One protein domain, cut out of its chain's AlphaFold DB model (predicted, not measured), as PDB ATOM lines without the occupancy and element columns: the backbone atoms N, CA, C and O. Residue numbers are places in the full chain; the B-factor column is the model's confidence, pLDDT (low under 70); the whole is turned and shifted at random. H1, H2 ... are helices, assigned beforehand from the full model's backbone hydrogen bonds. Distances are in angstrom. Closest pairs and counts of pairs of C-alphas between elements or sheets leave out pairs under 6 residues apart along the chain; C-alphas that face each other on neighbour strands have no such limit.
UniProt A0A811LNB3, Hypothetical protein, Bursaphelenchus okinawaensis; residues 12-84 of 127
ATOM      1  N   ALA A  12      29.194 -12.370 -15.482       54.22
ATOM      2  CA  ALA A  12      29.180 -11.022 -16.046       54.22
ATOM      3  C   ALA A  12      30.568 -10.461 -16.441       54.22
ATOM      4  O   ALA A  12      30.684  -9.921 -17.545       54.22
ATOM      5  N   PRO A  13      31.655 -10.606 -15.649       61.31
ATOM      6  CA  PRO A  13      32.942 -10.033 -16.040       61.31
ATOM      7  C   PRO A  13      33.638 -10.825 -17.155       61.31
ATOM      8  O   PRO A  13      34.336 -10.235 -17.979       61.31
ATOM      9  N   SER A  14      33.456 -12.148 -17.240       79.19
ATOM     10  CA  SER A  14      34.116 -12.966 -18.272       79.19
ATOM     11  C   SER A  14      33.507 -12.732 -19.656       79.19
ATOM     12  O   SER A  14      34.234 -12.561 -20.638       79.19
ATOM     13  N   CYS A  15      32.180 -12.647 -19.726       86.00
ATOM     14  CA  CYS A  15      31.443 -12.379 -20.951       86.00
ATOM     15  C   CYS A  15      31.667 -10.948 -21.460       86.00
ATOM     16  O   CYS A  15      32.020 -10.760 -22.627       86.00
ATOM     17  N   PHE A  16      31.558  -9.952 -20.572       86.88
ATOM     18  CA  PHE A  16      31.821  -8.552 -20.902       86.88
ATOM     19  C   PHE A  16      33.240  -8.365 -21.450       86.88
ATOM     20  O   PHE A  16      33.416  -7.836 -22.544       86.88
ATOM     21  N   ASN A  17      34.258  -8.880 -20.753       87.94
ATOM     22  CA  ASN A  17      35.652  -8.751 -21.186       87.94
ATOM     23  C   ASN A  17      35.928  -9.465 -22.517       87.94
ATOM     24  O   ASN A  17      36.723  -8.981 -23.328       87.94
ATOM     25  N   LYS A  18      35.277 -10.609 -22.766       89.75
ATOM     26  CA  LYS A  18      35.376 -11.334 -24.039       89.75
ATOM     27  C   LYS A  18      34.827 -10.496 -25.191       89.75
ATOM     28  O   LYS A  18      35.504 -10.353 -26.211       89.75
ATOM     29  N   TRP A  19      33.638  -9.923 -25.024       90.81
ATOM     30  CA  TRP A  19      33.030  -9.072 -26.042       90.81
ATOM     31  C   TRP A  19      33.795  -7.772 -26.239       90.81
ATOM     32  O   TRP A  19      34.097  -7.433 -27.379       90.81
ATOM     33  N   MET A  20      34.241  -7.134 -25.161       89.50
ATOM     34  CA  MET A  20      35.052  -5.920 -25.217       89.50
ATOM     35  C   MET A  20      36.332  -6.135 -26.039       89.50
ATOM     36  O   MET A  20      36.661  -5.330 -26.908       89.50
ATOM     37  N   LYS A  21      37.038  -7.259 -25.836       89.12
ATOM     38  CA  LYS A  21      38.210  -7.635 -26.650       89.12
ATOM     39  C   LYS A  21      37.845  -7.871 -28.113       89.12
ATOM     40  O   LYS A  21      38.568  -7.422 -28.998       89.12
ATOM     41  N   ARG A  22      36.736  -8.566 -28.373       90.00
ATOM     42  CA  ARG A  22      36.300  -8.884 -29.738       90.00
ATOM     43  C   ARG A  22      35.887  -7.633 -30.506       90.00
ATOM     44  O   ARG A  22      36.329  -7.457 -31.632       90.00
ATOM     45  N   ILE A  23      35.135  -6.736 -29.882       90.19
ATOM     46  CA  ILE A  23      34.741  -5.442 -30.448       90.19
ATOM     47  C   ILE A  23      35.979  -4.581 -30.714       90.19
ATOM     48  O   ILE A  23      36.130  -4.046 -31.809       90.19
ATOM     49  N   ASN A  24      36.914  -4.515 -29.761       87.94
ATOM     50  CA  ASN A  24      38.188  -3.819 -29.953       87.94
ATOM     51  C   ASN A  24      39.036  -4.409 -31.082       87.94
ATOM     52  O   ASN A  24      39.842  -3.694 -31.657       87.94
ATOM     53  N   TYR A  25      38.907  -5.699 -31.383       87.50
ATOM     54  CA  TYR A  25      39.614  -6.317 -32.499       87.50
ATOM     55  C   TYR A  25      38.924  -6.027 -33.836       87.50
ATOM     56  O   TYR A  25      39.583  -5.642 -34.795       87.50
ATOM     57  N   VAL A  26      37.600  -6.181 -33.889       89.62
ATOM     58  CA  VAL A  26      36.803  -6.050 -35.116       89.62
ATOM     59  C   VAL A  26      36.680  -4.588 -35.558       89.62
ATOM     60  O   VAL A  26      36.876  -4.287 -36.730       89.62
ATOM     61  N   CYS A  27      36.418  -3.662 -34.632       87.62
ATOM     62  CA  CYS A  27      36.199  -2.247 -34.955       87.62
ATOM     63  C   CYS A  27      37.481  -1.403 -35.002       87.62
ATOM     64  O   CYS A  27      37.414  -0.180 -35.143       87.62
ATOM     65  N   LYS A  28      38.659  -2.008 -34.828       87.06
ATOM     66  CA  LYS A  28      39.934  -1.286 -34.822       87.06
ATOM     67  C   LYS A  28      40.562  -1.282 -36.204       87.06
ATOM     68  O   LYS A  28      40.829  -2.329 -36.787       87.06
ATOM     69  N   TYR A  29      40.879  -0.085 -36.688       83.38
ATOM     70  CA  TYR A  29      41.613   0.066 -37.935       83.38
ATOM     71  C   TYR A  29      43.095  -0.331 -37.754       83.38
ATOM     72  O   TYR A  29      43.708   0.007 -36.732       83.38
ATOM     73  N   PRO A  30      43.718  -1.028 -38.723       73.62
ATOM     74  CA  PRO A  30      45.139  -1.353 -38.655       73.62
ATOM     75  C   PRO A  30      45.969  -0.081 -38.445       73.62
ATOM     76  O   PRO A  30      45.784   0.886 -39.174       73.62
ATOM     77  N   THR A  31      46.889  -0.085 -37.471       72.81
ATOM     78  CA  THR A  31      47.749   1.046 -37.024       72.81
ATOM     79  C   THR A  31      47.155   2.076 -36.062       72.81
ATOM     80  O   THR A  31      47.891   2.938 -35.578       72.81
ATOM     81  N   THR A  32      45.877   1.979 -35.694       78.81
ATOM     82  CA  THR A  32      45.284   2.894 -34.703       78.81
ATOM     83  C   THR A  32      45.334   2.300 -33.292       78.81
ATOM     84  O   THR A  32      45.653   1.125 -33.106       78.81
ATOM     85  N   LYS A  33      45.092   3.118 -32.257       77.75
ATOM     86  CA  LYS A  33      45.112   2.669 -30.848       77.75
ATOM     87  C   LYS A  33      43.722   2.321 -30.303       77.75
ATOM     88  O   LYS A  33      43.628   1.428 -29.468       77.75
ATOM     89  N   HIS A  34      42.672   2.971 -30.800       81.88
ATOM     90  CA  HIS A  34      41.288   2.825 -30.336       81.88
ATOM     91  C   HIS A  34      40.366   2.328 -31.458       81.88
ATOM     92  O   HIS A  34      40.664   2.601 -32.625       81.88
ATOM     93  N   PRO A  35      39.278   1.600 -31.143       87.56
ATOM     94  CA  PRO A  35      38.254   1.230 -32.120       87.56
ATOM     95  C   PRO A  35      37.502   2.464 -32.631       87.56
ATOM     96  O   PRO A  35      37.498   3.506 -31.983       87.56
ATOM     97  N   CYS A  36      36.846   2.333 -33.781       86.56
ATOM     98  CA  CYS A  36      36.026   3.383 -34.370       86.56
ATOM     99  C   CYS A  36      34.616   2.857 -34.655       86.56
ATOM    100  O   CYS A  36      34.434   1.846 -35.338       86.56
ATOM    101  N   PHE A  37      33.615   3.564 -34.128       88.62
ATOM    102  CA  PHE A  37      32.202   3.204 -34.234       88.62
ATOM    103  C   PHE A  37      31.455   4.214 -35.095       88.62
ATOM    104  O   PHE A  37      31.737   5.410 -35.031       88.62
ATOM    105  N   ARG A  38      30.438   3.754 -35.834       83.69
ATOM    106  CA  ARG A  38      29.629   4.622 -36.712       83.69
ATOM    107  C   ARG A  38      28.933   5.759 -35.963       83.69
ATOM    108  O   ARG A  38      28.767   6.841 -36.516       83.69
ATOM    109  N   ASN A  39      28.562   5.508 -34.708       73.88
ATOM    110  CA  ASN A  39      27.781   6.421 -33.871       73.88
ATOM    111  C   ASN A  39      28.616   7.140 -32.797       73.88
ATOM    112  O   ASN A  39      28.043   7.700 -31.860       73.88
ATOM    113  N   ALA A  40      29.950   7.106 -32.882       68.25
ATOM    114  CA  ALA A  40      30.787   7.834 -31.934       68.25
ATOM    115  C   ALA A  40      30.549   9.348 -32.091       68.25
ATOM    116  O   ALA A  40      30.737   9.907 -33.171       68.25
ATOM    117  N   LYS A  41      30.081   9.998 -31.018       65.06
ATOM    118  CA  LYS A  41      29.742  11.432 -31.013       65.06
ATOM    119  C   LYS A  41      30.981  12.324 -30.955       65.06
ATOM    120  O   LYS A  41      30.940  13.445 -31.452       65.06
ATOM    121  N   SER A  42      32.071  11.825 -30.381       63.84
ATOM    122  CA  SER A  42      33.364  12.497 -30.360       63.84
ATOM    123  C   SER A  42      34.511  11.503 -30.549       63.84
ATOM    124  O   SER A  42      34.340  10.291 -30.440       63.84
ATOM    125  N   ILE A  43      35.700  12.041 -30.821       67.69
ATOM    126  CA  ILE A  43      36.965  11.294 -30.955       67.69
ATOM    127  C   ILE A  43      37.565  10.997 -29.563       67.69
ATOM    128  O   ILE A  43      38.697  10.532 -29.437       67.69
ATOM    129  N   SER A  44      36.830  11.296 -28.487       69.56
ATOM    130  CA  SER A  44      37.309  11.050 -27.134       69.56
ATOM    131  C   SER A  44      37.376   9.550 -26.848       69.56
ATOM    132  O   SER A  44      36.517   8.761 -27.245       69.56
ATOM    133  N   GLN A  45      38.421   9.157 -26.121       69.12
ATOM    134  CA  GLN A  45      38.617   7.774 -25.691       69.12
ATOM    135  C   GLN A  45      37.429   7.261 -24.857       69.12
ATOM    136  O   GLN A  45      37.094   6.078 -24.938       69.12
ATOM    137  N   ASP A  46      36.780   8.151 -24.106       73.50
ATOM    138  CA  ASP A  46      35.668   7.837 -23.210       73.50
ATOM    139  C   ASP A  46      34.375   7.505 -23.970       73.50
ATOM    140  O   ASP A  46      33.638   6.592 -23.593       73.50
ATOM    141  N   ASP A  47      34.132   8.160 -25.106       78.56
ATOM    142  CA  ASP A  47      32.984   7.835 -25.957       78.56
ATOM    143  C   ASP A  47      33.134   6.460 -26.619       78.56
ATOM    144  O   ASP A  47      32.158   5.711 -26.765       78.56
ATOM    145  N   PHE A  48      34.362   6.088 -26.991       80.88
ATOM    146  CA  PHE A  48      34.639   4.771 -27.559       80.88
ATOM    147  C   PHE A  48      34.451   3.661 -26.527       80.88
ATOM    148  O   PHE A  48      33.820   2.646 -26.833       80.88
ATOM    149  N   THR A  49      34.959   3.838 -25.305       82.75
ATOM    150  CA  THR A  49      34.799   2.844 -24.235       82.75
ATOM    151  C   THR A  49      33.336   2.704 -23.825       82.75
ATOM    152  O   THR A  49      32.863   1.575 -23.686       82.75
ATOM    153  N   ALA A  50      32.587   3.806 -23.732       84.88
ATOM    154  CA  ALA A  50      31.155   3.781 -23.439       84.88
ATOM    155  C   ALA A  50      30.348   3.051 -24.525       84.88
ATOM    156  O   ALA A  50      29.454   2.258 -24.218       84.88
ATOM    157  N   THR A  51      30.672   3.279 -25.800       87.25
ATOM    158  CA  THR A  51      30.004   2.606 -26.927       87.25
ATOM    159  C   THR A  51      30.329   1.112 -26.951       87.25
ATOM    160  O   THR A  51      29.423   0.283 -27.039       87.25
ATOM    161  N   ALA A  52      31.602   0.751 -26.780       87.56
ATOM    162  CA  ALA A  52      32.040  -0.640 -26.710       87.56
ATOM    163  C   ALA A  52      31.411  -1.389 -25.524       87.56
ATOM    164  O   ALA A  52      31.023  -2.551 -25.663       87.56
ATOM    165  N   ALA A  53      31.254  -0.726 -24.374       88.19
ATOM    166  CA  ALA A  53      30.611  -1.302 -23.199       88.19
ATOM    167  C   ALA A  53      29.130  -1.623 -23.457       88.19
ATOM    168  O   ALA A  53      28.679  -2.718 -23.123       88.19
ATOM    169  N   LYS A  54      28.388  -0.719 -24.112       88.56
ATOM    170  CA  LYS A  54      26.977  -0.948 -24.477       88.56
ATOM    171  C   LYS A  54      26.811  -2.154 -25.399       88.56
ATOM    172  O   LYS A  54      26.011  -3.037 -25.098       88.56
ATOM    173  N   ILE A  55      27.613  -2.225 -26.461       89.00
ATOM    174  CA  ILE A  55      27.590  -3.352 -27.406       89.00
ATOM    175  C   ILE A  55      27.980  -4.651 -26.685       89.00
ATOM    176  O   ILE A  55      27.363  -5.689 -26.895       89.00
ATOM    177  N   SER A  56      28.961  -4.602 -25.776       89.38
ATOM    178  CA  SER A  56      29.382  -5.777 -25.003       89.38
ATOM    179  C   SER A  56      28.269  -6.332 -24.115       89.38
ATOM    180  O   SER A  56      28.111  -7.547 -24.037       89.38
ATOM    181  N   ILE A  57      27.492  -5.466 -23.459       89.38
ATOM    182  CA  ILE A  57      26.355  -5.869 -22.615       89.38
ATOM    183  C   ILE A  57      25.245  -6.484 -23.475       89.38
ATOM    184  O   ILE A  57      24.719  -7.550 -23.141       89.38
ATOM    185  N   GLU A  58      24.932  -5.866 -24.614       89.06
ATOM    186  CA  GLU A  58      23.934  -6.384 -25.552       89.06
ATOM    187  C   GLU A  58      24.333  -7.757 -26.111       89.06
ATOM    188  O   GLU A  58      23.563  -8.717 -26.024       89.06
ATOM    189  N   CYS A  59      25.569  -7.887 -26.594       89.50
ATOM    190  CA  CYS A  59      26.093  -9.139 -27.129       89.50
ATOM    191  C   CYS A  59      26.293 -10.217 -26.066       89.50
ATOM    192  O   CYS A  59      26.280 -11.405 -26.390       89.50
ATOM    193  N   CYS A  60      26.458  -9.833 -24.802       88.12
ATOM    194  CA  CYS A  60      26.455 -10.786 -23.704       88.12
ATOM    195  C   CYS A  60      25.055 -11.348 -23.431       88.12
ATOM    196  O   CYS A  60      24.922 -12.521 -23.100       88.12
ATOM    197  N   SER A  61      24.020 -10.527 -23.615       84.88
ATOM    198  CA  SER A  61      22.632 -10.902 -23.324       84.88
ATOM    199  C   SER A  61      22.005 -11.741 -24.439       84.88
ATOM    200  O   SER A  61      21.284 -12.691 -24.162       84.88
ATOM    201  N   LYS A  62      22.271 -11.392 -25.704       85.88
ATOM    202  CA  LYS A  62      21.640 -12.030 -26.876       85.88
ATOM    203  C   LYS A  62      22.553 -13.002 -27.626       85.88
ATOM    204  O   LYS A  62      22.058 -13.850 -28.356       85.88
ATOM    205  N   GLY A  63      23.871 -12.886 -27.440       85.12
ATOM    206  CA  GLY A  63      24.869 -13.608 -28.225       85.12
ATOM    207  C   GLY A  63      24.984 -13.053 -29.647       85.12
ATOM    208  O   GLY A  63      24.191 -13.397 -30.510       85.12
ATOM    209  N   CYS A  64      26.001 -12.228 -29.903       88.25
ATOM    210  CA  CYS A  64      26.241 -11.697 -31.248       88.25
ATOM    211  C   CYS A  64      27.066 -12.653 -32.127       88.25
ATOM    212  O   CYS A  64      27.898 -13.438 -31.649       88.25
ATOM    213  N   ARG A  65      26.908 -12.530 -33.439       90.25
ATOM    214  CA  ARG A  65      27.829 -13.028 -34.463       90.25
ATOM    215  C   ARG A  65      28.862 -11.964 -34.801       90.25
ATOM    216  O   ARG A  65      28.836 -10.845 -34.293       90.25
ATOM    217  N   ARG A  66      29.843 -12.335 -35.622       85.38
ATOM    218  CA  ARG A  66      30.885 -11.392 -36.033       85.38
ATOM    219  C   ARG A  66      30.309 -10.301 -36.933       85.38
ATOM    220  O   ARG A  66      30.662  -9.147 -36.718       85.38
ATOM    221  N   GLU A  67      29.435 -10.656 -37.876       87.50
ATOM    222  CA  GLU A  67      28.859  -9.694 -38.823       87.50
ATOM    223  C   GLU A  67      28.045  -8.618 -38.090       87.50
ATOM    224  O   GLU A  67      28.202  -7.432 -38.350       87.50
ATOM    225  N   GLU A  68      27.282  -9.021 -37.070       88.12
ATOM    226  CA  GLU A  68      26.495  -8.098 -36.244       88.12
ATOM    227  C   GLU A  68      27.376  -7.101 -35.479       88.12
ATOM    228  O   GLU A  68      26.992  -5.955 -35.270       88.12
ATOM    229  N   VAL A  69      28.586  -7.505 -35.071       88.56
ATOM    230  CA  VAL A  69      29.547  -6.577 -34.458       88.56
ATOM    231  C   VAL A  69      30.120  -5.608 -35.495       88.56
ATOM    232  O   VAL A  69      30.328  -4.437 -35.180       88.56
ATOM    233  N   GLU A  70      30.355  -6.073 -36.724       88.44
ATOM    234  CA  GLU A  70      30.878  -5.257 -37.828       88.44
ATOM    235  C   GLU A  70      29.915  -4.132 -38.234       88.44
ATOM    236  O   GLU A  70      30.370  -3.051 -38.618       88.44
ATOM    237  N   ASP A  71      28.607  -4.321 -38.051       89.19
ATOM    238  CA  ASP A  71      27.592  -3.294 -38.317       89.19
ATOM    239  C   ASP A  71      27.734  -2.052 -37.428       89.19
ATOM    240  O   ASP A  71      27.445  -0.931 -37.863       89.19
ATOM    241  N   PHE A  72      28.251  -2.212 -36.206       87.75
ATOM    242  CA  PHE A  72      28.540  -1.088 -35.311       87.75
ATOM    243  C   PHE A  72      29.855  -0.376 -35.657       87.75
ATOM    244  O   PHE A  72      30.052   0.793 -35.297       87.75
ATOM    245  N   CYS A  73      30.763  -1.060 -36.354       88.94
ATOM    246  CA  CYS A  73      32.084  -0.550 -36.682       88.94
ATOM    247  C   CYS A  73      32.056   0.397 -37.895       88.94
ATOM    248  O   CYS A  73      31.292   0.232 -38.853       88.94
ATOM    249  N   CYS A  74      32.953   1.383 -37.899       87.25
ATOM    250  CA  CYS A  74      33.252   2.138 -39.114       87.25
ATOM    251  C   CYS A  74      34.130   1.308 -40.057       87.25
ATOM    252  O   CYS A  74      35.267   0.982 -39.726       87.25
ATOM    253  N   THR A  75      33.635   1.046 -41.265       80.94
ATOM    254  CA  THR A  75      34.378   0.336 -42.322       80.94
ATOM    255  C   THR A  75      34.650   1.203 -43.551       80.94
ATOM    256  O   THR A  75      35.537   0.897 -44.344       80.94
ATOM    257  N   THR A  76      33.923   2.311 -43.717       82.06
ATOM    258  CA  THR A  76      34.050   3.192 -44.884       82.06
ATOM    259  C   THR A  76      35.051   4.318 -44.642       82.06
ATOM    260  O   THR A  76      35.226   4.790 -43.516       82.06
ATOM    261  N   ARG A  77      35.683   4.802 -45.721       75.31
ATOM    262  CA  ARG A  77      36.695   5.870 -45.655       75.31
ATOM    263  C   ARG A  77      36.169   7.127 -44.960       75.31
ATOM    264  O   ARG A  77      36.791   7.600 -44.019       75.31
ATOM    265  N   GLY A  78      34.979   7.592 -45.347       78.62
ATOM    266  CA  GLY A  78      34.362   8.781 -44.749       78.62
ATOM    267  C   GLY A  78      33.971   8.616 -43.274       78.62
ATOM    268  O   GLY A  78      33.856   9.605 -42.558       78.62
ATOM    269  N   CYS A  79      33.781   7.383 -42.795       80.44
ATOM    270  CA  CYS A  79      33.545   7.091 -41.376       80.44
ATOM    271  C   CYS A  79      34.868   7.118 -40.598       80.44
ATOM    272  O   CYS A  79      34.972   7.743 -39.545       80.44
ATOM    273  N   LEU A  80      35.912   6.504 -41.161       81.62
ATOM    274  CA  LEU A  80      37.242   6.431 -40.557       81.62
ATOM    275  C   LEU A  80      37.949   7.789 -40.494       81.62
ATOM    276  O   LEU A  80      38.633   8.053 -39.511       81.62
ATOM    277  N   GLU A  81      37.756   8.666 -41.483       79.56
ATOM    278  CA  GLU A  81      38.285  10.041 -41.478       79.56
ATOM    279  C   GLU A  81      37.778  10.857 -40.274       79.56
ATOM    280  O   GLU A  81      38.500  11.718 -39.766       79.56
ATOM    281  N   LYS A  82      36.572  10.552 -39.769       79.19
ATOM    282  CA  LYS A  82      36.000  11.204 -38.580       79.19
ATOM    283  C   LYS A  82      36.653  10.736 -37.284       79.19
ATOM    284  O   LYS A  82      36.863  11.551 -36.399       79.19
ATOM    285  N   CYS A  83      36.978   9.450 -37.168       80.00
ATOM    286  CA  CYS A  83      37.665   8.916 -35.987       80.00
ATOM    287  C   CYS A  83      39.166   9.207 -36.002       80.00
ATOM    288  O   CYS A  83      39.795   9.381 -34.963       80.00
ATOM    289  N   TYR A  84      39.761   9.221 -37.190       78.94
ATOM    290  CA  TYR A  84      41.196   9.262 -37.376       78.94
ATOM    291  C   TYR A  84      41.511  10.344 -38.412       78.94
ATOM    292  O   TYR A  84      41.571  10.088 -39.612       78.94
TER     293      TYR A  84
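AT A GLANCE: This is residues 12 to 84 of the 127 residues of the protein "Hypothetical protein" of Bursaphelenchus okinawaensis (UniProt A0A811LNB3). The longest helix, H2, crosses H1 as a lopsided X; short H3 sits by the last residues of H1, and short H4 touches no helix, far from Ala 12. The printed part has 73 residues, with four named helices in the order H1 H2 H3 H4 and no named strand: all helix. It is compact, with a radius of gyration of the C-alphas of 11.6 A, spanning 33 by 24 by 21 A.

HOW THE PARTS SIT: H2, residues 45 to 62, touches H1, residues 12 to 26, with residues 52 to 60 alone, at a steep tilt of 62 degrees, opposite ways; their closest C-alphas, of Trp 19 and Ser 56, are 5.0 A apart. H3, residues 66 to 72, only just touches H1, with 3 pairs of C-alphas within 8 A, at residues 23 to 26 of H1 alone; the closest, of Val 26 and Glu 70, are 6.6 A apart. H4, residues 77 to 83, is apart from the other three. Every O i to N i+4 pair is within hydrogen-bond range in H1 and H2, 2 of 3 in H3 and 1 of 3 in H4, where 3 of 4 O i to N i+3 pairs are.

IN THESE COORDINATES: From first to last C-alpha H2 measures 26.1 A and H1 21.1 A. C-alpha 12 is at (29.180, -11.022, -16.046), C-alpha 83 at (37.665, 8.916, -35.987).

THE WHOLE: The printed part has no cut. The link from H1 to H2, residues 27 to 44, is long. Residues 12 to 13 and 40 to 45 have pLDDT under 70.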